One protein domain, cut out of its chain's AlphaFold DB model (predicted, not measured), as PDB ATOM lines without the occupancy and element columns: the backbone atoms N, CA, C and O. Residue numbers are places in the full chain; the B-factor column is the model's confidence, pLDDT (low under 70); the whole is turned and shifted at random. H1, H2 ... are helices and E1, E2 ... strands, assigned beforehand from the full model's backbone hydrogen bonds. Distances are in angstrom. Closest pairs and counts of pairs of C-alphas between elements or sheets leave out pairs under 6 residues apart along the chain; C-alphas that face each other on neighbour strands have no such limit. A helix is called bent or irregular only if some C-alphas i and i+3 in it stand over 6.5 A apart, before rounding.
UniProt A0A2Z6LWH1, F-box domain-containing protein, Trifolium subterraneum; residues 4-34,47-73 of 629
ATOM      1  N   TRP A   4      44.363 -18.155 -11.925       75.75
ATOM      2  CA  TRP A   4      44.075 -16.777 -11.548       75.75
ATOM      3  C   TRP A   4      45.027 -16.361 -10.427       75.75
ATOM      4  O   TRP A   4      44.973 -16.921  -9.328       75.75
ATOM      5  N   ALA A   5      45.877 -15.376 -10.699       76.06
ATOM      6  CA  ALA A   5      46.778 -14.771  -9.730       76.06
ATOM      7  C   ALA A   5      46.497 -13.265  -9.674       76.06
ATOM      8  O   ALA A   5      46.497 -12.581 -10.688       76.06
ATOM      9  N   MET A   6      46.197 -12.744  -8.480       73.81
ATOM     10  CA  MET A   6      45.967 -11.307  -8.235       73.81
ATOM     11  C   MET A   6      44.934 -10.617  -9.155       73.81
ATOM     12  O   MET A   6      44.985  -9.406  -9.330       73.81
ATOM     13  N   GLY A   7      43.958 -11.362  -9.684       70.44
ATOM     14  CA  GLY A   7      42.897 -10.818 -10.542       70.44
ATOM     15  C   GLY A   7      43.147 -10.951 -12.045       70.44
ATOM     16  O   GLY A   7      42.224 -10.671 -12.801       70.44
ATOM     17  N   ASP A   8      44.311 -11.460 -12.459       70.38
ATOM     18  CA  ASP A   8      44.651 -11.744 -13.855       70.38
ATOM     19  C   ASP A   8      44.878 -13.247 -14.075       70.38
ATOM     20  O   ASP A   8      45.228 -13.995 -13.155       70.38
ATOM     21  N   TRP A   9      44.642 -13.716 -15.300       78.19
ATOM     22  CA  TRP A   9      44.872 -15.112 -15.669       78.19
ATOM     23  C   TRP A   9      46.310 -15.318 -16.142       78.19
ATOM     24  O   TRP A   9      46.721 -14.797 -17.182       78.19
ATOM     25  N   GLU A  10      47.067 -16.128 -15.410       79.69
ATOM     26  CA  GLU A  10      48.419 -16.523 -15.782       79.69
ATOM     27  C   GLU A  10      48.389 -17.810 -16.613       79.69
ATOM     28  O   GLU A  10      47.894 -18.855 -16.189       79.69
ATOM     29  N   TRP A  11      48.926 -17.753 -17.833       79.94
ATOM     30  CA  TRP A  11      48.974 -18.902 -18.734       79.94
ATOM     31  C   TRP A  11      50.169 -19.817 -18.428       79.94
ATOM     32  O   TRP A  11      51.311 -19.491 -18.736       79.94
ATOM     33  N   GLU A  12      49.909 -21.022 -17.916       81.19
ATOM     34  CA  GLU A  12      50.937 -22.069 -17.808       81.19
ATOM     35  C   GLU A  12      50.986 -22.954 -19.065       81.19
ATOM     36  O   GLU A  12      50.088 -23.783 -19.291       81.19
ATOM     37  N   PHE A  13      52.058 -22.835 -19.855       80.12
ATOM     38  CA  PHE A  13      52.323 -23.702 -21.009       80.12
ATOM     39  C   PHE A  13      53.254 -24.860 -20.648       80.12
ATOM     40  O   PHE A  13      54.296 -24.670 -20.025       80.12
ATOM     41  N   ARG A  14      52.893 -26.075 -21.073       78.94
ATOM     42  CA  ARG A  14      53.753 -27.265 -20.983       78.94
ATOM     43  C   ARG A  14      53.892 -27.877 -22.369       78.94
ATOM     44  O   ARG A  14      52.912 -28.362 -22.930       78.94
ATOM     45  N   TRP A  15      55.104 -27.848 -22.908       78.88
ATOM     46  CA  TRP A  15      55.405 -28.335 -24.251       78.88
ATOM     47  C   TRP A  15      55.884 -29.788 -24.205       78.88
ATOM     48  O   TRP A  15      56.586 -30.188 -23.279       78.88
ATOM     49  N   LYS A  16      55.488 -30.597 -25.198       76.75
ATOM     50  CA  LYS A  16      55.917 -32.007 -25.301       76.75
ATOM     51  C   LYS A  16      57.391 -32.154 -25.702       76.75
ATOM     52  O   LYS A  16      57.971 -33.207 -25.464       76.75
ATOM     53  N   THR A  17      57.978 -31.122 -26.302       73.88
ATOM     54  CA  THR A  17      59.364 -31.065 -26.787       73.88
ATOM     55  C   THR A  17      59.969 -29.699 -26.462       73.88
ATOM     56  O   THR A  17      59.234 -28.737 -26.233       73.88
ATOM     57  N   SER A  18      61.301 -29.604 -26.414       78.81
ATOM     58  CA  SER A  18      61.999 -28.322 -26.253       78.81
ATOM     59  C   SER A  18      61.786 -27.446 -27.488       78.81
ATOM     60  O   SER A  18      61.999 -27.930 -28.597       78.81
ATOM     61  N   LEU A  19      61.397 -26.189 -27.281       79.06
ATOM     62  CA  LEU A  19      61.197 -25.206 -28.347       79.06
ATOM     63  C   LEU A  19      62.548 -24.766 -28.923       79.06
ATOM     64  O   LEU A  19      63.464 -24.450 -28.154       79.06
ATOM     65  N   ASP A  20      62.670 -24.753 -30.248       77.50
ATOM     66  CA  ASP A  20      63.850 -24.233 -30.943       77.50
ATOM     67  C   ASP A  20      63.808 -22.697 -31.112       77.50
ATOM     68  O   ASP A  20      62.916 -22.023 -30.603       77.50
ATOM     69  N   LEU A  21      64.806 -22.108 -31.784       71.56
ATOM     70  CA  LEU A  21      64.886 -20.650 -31.960       71.56
ATOM     71  C   LEU A  21      63.718 -20.067 -32.776       71.56
ATOM     72  O   LEU A  21      63.329 -18.935 -32.517       71.56
ATOM     73  N   LEU A  22      63.156 -20.819 -33.728       70.06
ATOM     74  CA  LEU A  22      62.019 -20.369 -34.537       70.06
ATOM     75  C   LEU A  22      60.710 -20.477 -33.735       70.06
ATOM     76  O   LEU A  22      59.830 -19.620 -33.830       70.06
ATOM     77  N   ASP A  23      60.608 -21.513 -32.903       77.25
ATOM     78  CA  ASP A  23      59.487 -21.719 -31.989       77.25
ATOM     79  C   ASP A  23      59.396 -20.622 -30.911       77.25
ATOM     80  O   ASP A  23      58.301 -20.311 -30.440       77.25
ATOM     81  N   GLN A  24      60.524 -20.016 -30.517       78.12
ATOM     82  CA  GLN A  24      60.556 -18.907 -29.551       78.12
ATOM     83  C   GLN A  24      59.920 -17.623 -30.105       78.12
ATOM     84  O   GLN A  24      59.230 -16.913 -29.365       78.12
ATOM     85  N   ASP A  25      60.091 -17.346 -31.399       76.31
ATOM     86  CA  ASP A  25      59.451 -16.202 -32.060       76.31
ATOM     87  C   ASP A  25      57.929 -16.412 -32.123       76.31
ATOM     88  O   ASP A  25      57.153 -15.546 -31.716       76.31
ATOM     89  N   LEU A  26      57.489 -17.615 -32.509       78.38
ATOM     90  CA  LEU A  26      56.068 -17.990 -32.514       78.38
ATOM     91  C   LEU A  26      55.449 -17.975 -31.108       78.38
ATOM     92  O   LEU A  26      54.282 -17.608 -30.946       78.38
ATOM     93  N   LEU A  27      56.212 -18.365 -30.083       81.75
ATOM     94  CA  LEU A  27      55.778 -18.287 -28.689       81.75
ATOM     95  C   LEU A  27      55.596 -16.833 -28.243       81.75
ATOM     96  O   LEU A  27      54.628 -16.532 -27.544       81.75
ATOM     97  N   SER A  28      56.493 -15.939 -28.652       81.44
ATOM     98  CA  SER A  28      56.400 -14.508 -28.342       81.44
ATOM     99  C   SER A  28      55.136 -13.896 -28.950       81.44
ATOM    100  O   SER A  28      54.358 -13.268 -28.227       81.44
ATOM    101  N   ASP A  29      54.861 -14.192 -30.224       80.56
ATOM    102  CA  ASP A  29      53.638 -13.767 -30.921       80.56
ATOM    103  C   ASP A  29      52.362 -14.307 -30.248       80.56
ATOM    104  O   ASP A  29      51.342 -13.612 -30.132       80.56
ATOM    105  N   LEU A  30      52.404 -15.563 -29.788       82.25
ATOM    106  CA  LEU A  30      51.299 -16.192 -29.069       82.25
ATOM    107  C   LEU A  30      51.057 -15.516 -27.715       82.25
ATOM    108  O   LEU A  30      49.911 -15.209 -27.388       82.25
ATOM    109  N   ILE A  31      52.112 -15.265 -26.932       82.12
ATOM    110  CA  ILE A  31      52.005 -14.600 -25.626       82.12
ATOM    111  C   ILE A  31      51.459 -13.180 -25.794       82.12
ATOM    112  O   ILE A  31      50.581 -12.774 -25.031       82.12
ATOM    113  N   GLU A  32      51.927 -12.436 -26.797       82.12
ATOM    114  CA  GLU A  32      51.418 -11.094 -27.086       82.12
ATOM    115  C   GLU A  32      49.934 -11.125 -27.476       82.12
ATOM    116  O   GLU A  32      49.142 -10.331 -26.964       82.12
ATOM    117  N   SER A  33      49.532 -12.096 -28.301       77.62
ATOM    118  CA  SER A  33      48.128 -12.283 -28.682       77.62
ATOM    119  C   SER A  33      47.245 -12.644 -27.482       77.62
ATOM    120  O   SER A  33      46.127 -12.148 -27.372       77.62
ATOM    121  N   LEU A  34      47.740 -13.477 -26.564       78.69
ATOM    122  CA  LEU A  34      46.996 -13.906 -25.376       78.69
ATOM    123  C   LEU A  34      46.882 -12.817 -24.307       78.69
ATOM    124  O   LEU A  34      45.876 -12.779 -23.604       78.69
ATOM    125  N   CYS A  47      35.616 -14.548 -32.795       79.31
ATOM    126  CA  CYS A  47      35.782 -13.156 -33.200       79.31
ATOM    127  C   CYS A  47      36.834 -13.031 -34.306       79.31
ATOM    128  O   CYS A  47      37.958 -13.531 -34.202       79.31
ATOM    129  N   TRP A  48      36.477 -12.332 -35.376       85.50
ATOM    130  CA  TRP A  48      37.388 -11.947 -36.438       85.50
ATOM    131  C   TRP A  48      38.111 -10.644 -36.080       85.50
ATOM    132  O   TRP A  48      37.580  -9.547 -36.230       85.50
ATOM    133  N   ARG A  49      39.365 -10.768 -35.634       76.75
ATOM    134  CA  ARG A  49      40.174  -9.655 -35.098       76.75
ATOM    135  C   ARG A  49      40.493  -8.519 -36.080       76.75
ATOM    136  O   ARG A  49      40.996  -7.482 -35.668       76.75
ATOM    137  N   HIS A  50      40.273  -8.728 -37.378       76.19
ATOM    138  CA  HIS A  50      40.664  -7.790 -38.434       76.19
ATOM    139  C   HIS A  50      39.511  -6.897 -38.919       76.19
ATOM    140  O   HIS A  50      39.665  -6.186 -39.909       76.19
ATOM    141  N   GLU A  51      38.361  -6.924 -38.240       78.75
ATOM    142  CA  GLU A  51      37.198  -6.107 -38.586       78.75
ATOM    143  C   GLU A  51      36.516  -5.588 -37.310       78.75
ATOM    144  O   GLU A  51      36.328  -6.319 -36.336       78.75
ATOM    145  N   ILE A  52      36.168  -4.298 -37.296       71.19
ATOM    146  CA  ILE A  52      35.505  -3.662 -36.152       71.19
ATOM    147  C   ILE A  52      34.111  -4.285 -36.021       71.19
ATOM    148  O   ILE A  52      33.307  -4.205 -36.945       71.19
ATOM    149  N   GLY A  53      33.840  -4.930 -34.885       75.19
ATOM    150  CA  GLY A  53      32.614  -5.705 -34.660       75.19
ATOM    151  C   GLY A  53      32.791  -7.223 -34.757       75.19
ATOM    152  O   GLY A  53      31.811  -7.950 -34.610       75.19
ATOM    153  N   GLY A  54      34.014  -7.719 -34.989       77.00
ATOM    154  CA  GLY A  54      34.371  -9.127 -34.780       77.00
ATOM    155  C   GLY A  54      33.738 -10.127 -35.749       77.00
ATOM    156  O   GLY A  54      33.888 -11.333 -35.575       77.00
ATOM    157  N   SER A  55      33.036  -9.652 -36.776       82.50
ATOM    158  CA  SER A  55      32.388 -10.503 -37.772       82.50
ATOM    159  C   SER A  55      33.355 -10.851 -38.897       82.50
ATOM    160  O   SER A  55      34.057  -9.989 -39.417       82.50
ATOM    161  N   PHE A  56      33.386 -12.123 -39.288       81.19
ATOM    162  CA  PHE A  56      34.197 -12.571 -40.414       81.19
ATOM    163  C   PHE A  56      33.577 -12.130 -41.744       81.19
ATOM    164  O   PHE A  56      32.401 -12.392 -42.002       81.19
ATOM    165  N   SER A  57      34.389 -11.558 -42.637       81.19
ATOM    166  CA  SER A  57      34.025 -11.385 -44.041       81.19
ATOM    167  C   SER A  57      35.137 -11.886 -44.963       81.19
ATOM    168  O   SER A  57      36.329 -11.737 -44.697       81.19
ATOM    169  N   VAL A  58      34.750 -12.466 -46.104       75.44
ATOM    170  CA  VAL A  58      35.712 -12.926 -47.124       75.44
ATOM    171  C   VAL A  58      36.578 -11.760 -47.617       75.44
ATOM    172  O   VAL A  58      37.760 -11.939 -47.901       75.44
ATOM    173  N   LYS A  59      36.007 -10.550 -47.667       75.38
ATOM    174  CA  LYS A  59      36.707  -9.322 -48.046       75.38
ATOM    175  C   LYS A  59      37.817  -8.969 -47.051       75.38
ATOM    176  O   LYS A  59      38.937  -8.718 -47.488       75.38
ATOM    177  N   SER A  60      37.540  -8.960 -45.746       80.56
ATOM    178  CA  SER A  60      38.559  -8.626 -44.742       80.56
ATOM    179  C   SER A  60      39.625  -9.716 -44.623       80.56
ATOM    180  O   SER A  60      40.808  -9.397 -44.544       80.56
ATOM    181  N   ALA A  61      39.251 -10.994 -44.735       80.12
ATOM    182  CA  ALA A  61      40.209 -12.099 -44.819       80.12
ATOM    183  C   ALA A  61      41.148 -11.984 -46.029       80.12
ATOM    184  O   ALA A  61      42.361 -12.135 -45.882       80.12
ATOM    185  N   TYR A  62      40.609 -11.669 -47.210       73.88
ATOM    186  CA  TYR A  62      41.410 -11.482 -48.420       73.88
ATOM    187  C   TYR A  62      42.407 -10.325 -48.273       73.88
ATOM    188  O   TYR A  62      43.577 -10.494 -48.600       73.88
ATOM    189  N   LEU A  63      41.977  -9.187 -47.720       76.88
ATOM    190  CA  LEU A  63      42.850  -8.029 -47.494       76.88
ATOM    191  C   LEU A  63      43.985  -8.336 -46.509       76.88
ATOM    192  O   LEU A  63      45.119  -7.943 -46.754       76.88
ATOM    193  N   VAL A  64      43.714  -9.086 -45.438       78.88
ATOM    194  CA  VAL A  64      44.747  -9.509 -44.472       78.88
ATOM    195  C   VAL A  64      45.778 -10.435 -45.122       78.88
ATOM    196  O   VAL A  64      46.976 -10.323 -44.854       78.88
ATOM    197  N   LEU A  65      45.323 -11.353 -45.979       74.06
ATOM    198  CA  LEU A  65      46.208 -12.238 -46.737       74.06
ATOM    199  C   LEU A  65      47.029 -11.460 -47.775       74.06
ATOM    200  O   LEU A  65      48.211 -11.749 -47.953       74.06
ATOM    201  N   GLU A  66      46.427 -10.465 -48.427       67.38
ATOM    202  CA  GLU A  66      47.106  -9.592 -49.386       67.38
ATOM    203  C   GLU A  66      48.176  -8.722 -48.702       67.38
ATOM    204  O   GLU A  66      49.292  -8.620 -49.211       67.38
ATOM    205  N   ASP A  67      47.882  -8.156 -47.530       66.00
ATOM    206  CA  ASP A  67      48.797  -7.277 -46.791       66.00
ATOM    207  C   ASP A  67      50.017  -8.041 -46.241       66.00
ATOM    208  O   ASP A  67      51.166  -7.625 -46.419       66.00
ATOM    209  N   LYS A  68      49.800  -9.252 -45.702       59.56
ATOM    210  CA  LYS A  68      50.900 -10.162 -45.324       59.56
ATOM    211  C   LYS A  68      51.745 -10.595 -46.525       59.56
ATOM    212  O   LYS A  68      52.963 -10.726 -46.398       59.56
ATOM    213  N   ALA A  69      51.129 -10.799 -47.691       53.97
ATOM    214  CA  ALA A  69      51.848 -11.146 -48.915       53.97
ATOM    215  C   ALA A  69      52.679  -9.971 -49.470       53.97
ATOM    216  O   ALA A  69      53.768 -10.202 -50.003       53.97
ATOM    217  N   ARG A  70      52.214  -8.721 -49.310       48.50
ATOM    218  CA  ARG A  70      52.945  -7.496 -49.698       48.50
ATOM    219  C   ARG A  70      54.186  -7.252 -48.839       48.50
ATOM    220  O   ARG A  70      55.220  -6.863 -49.378       48.50
ATOM    221  N   LEU A  71      54.112  -7.522 -47.535       50.50
ATOM    222  CA  LEU A  71      55.239  -7.342 -46.608       50.50
ATOM    223  C   LEU A  71      56.394  -8.332 -46.846       50.50
ATOM    224  O   LEU A  71      57.536  -8.027 -46.518       50.50
ATOM    225  N   GLN A  72      56.126  -9.496 -47.446       46.75
ATOM    226  CA  GLN A  72      57.145 -10.530 -47.679       46.75
ATOM    227  C   GLN A  72      57.774 -10.488 -49.080       46.75
ATOM    228  O   GLN A  72      58.823 -11.097 -49.299       46.75
ATOM    229  N   ARG A  73      57.172  -9.775 -50.043       40.69
ATOM    230  CA  ARG A  73      57.735  -9.575 -51.386       40.69
ATOM    231  C   ARG A  73      57.325  -8.204 -51.929       40.69
ATOM    232  O   ARG A  73      56.154  -8.038 -52.273       40.69
TER     233      ARG A  73
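AT A GLANCE: This is residues 4 to 34 and 47 to 73 of the 629 residues of the protein "F-box domain-containing protein" of Trifolium subterraneum (UniProt A0A2Z6LWH1). Two separate helical pieces stand across an empty gap: H2, the longest helix, with the loop of residues 47 to 57 before it, and a wide U whose one arm is H1 and whose other arm is E1 with the stretched chain after it. H1 and H2 run in roughly opposite directions, and the middle between the pieces is open. The printed part has 58 residues, with one named strand and two named helices in the order E1, H1, H2. The class is mostly helix, and there is no sheet of named strands. The whole is extended, with a radius of gyration of the C-alphas of 16.1 A, and flat, spanning 38 by 32 by 17 A.

IN THESE COORDINATES: H2 is residues 58 to 72, 21.6 A from first to last C-alpha, from C-alpha 58 at (35.712, -12.926, -47.124) to C-alpha 72 at (57.145, -10.530, -47.679). H1 is residues 21 to 34, 20.2 A long, and its C-alpha 21 is at (64.886, -20.650, -31.960). E1 is residues 8 to 10, 6.4 A long, and begins with C-alpha 8 at (44.651, -11.744, -13.855). Neither helix is bent.

HOW THE PARTS SIT: H2 has its centre at (46.025, -9.852, -47.084) and H1 at (55.581, -16.462, -29.743). H1 and H2 are apart, with no C-alpha of the one within 8 A of the other. E1 is apart from H2, and by the same test also from H1. E1 pairs with no named strand, but residues 4 to 5 pair antiparallel with residues 8 to 9 of E1. In the backbones, 10 of 11 O i to N i+4 pairs of H2 are within hydrogen-bond range, and 9 of 10 of H1. Residues 65 to 73, of which 65 to 72 belong to H2, stand free. So do residues 20 to 26, of which 21 to 26 belong to H1, residues 12 to 18, and residues 4 to 10, of which 8 to 10 belong to E1.

THE WHOLE: The two C-alphas farthest apart are those of Met 6 and Arg 73, at 44.8 A. Residues 35 to 46 are cut out, and C-alphas 34 and 47 are 13.7 A apart across the cut. The link from H1 to H2 crosses this cut, with 23 residues between them in the chain, 12 of them not printed. The link from E1 to H1, with 10 residues, is short. The mean pLDDT of the printed part of this predicted model is 74.5, and residues 66 to 73 are under 70.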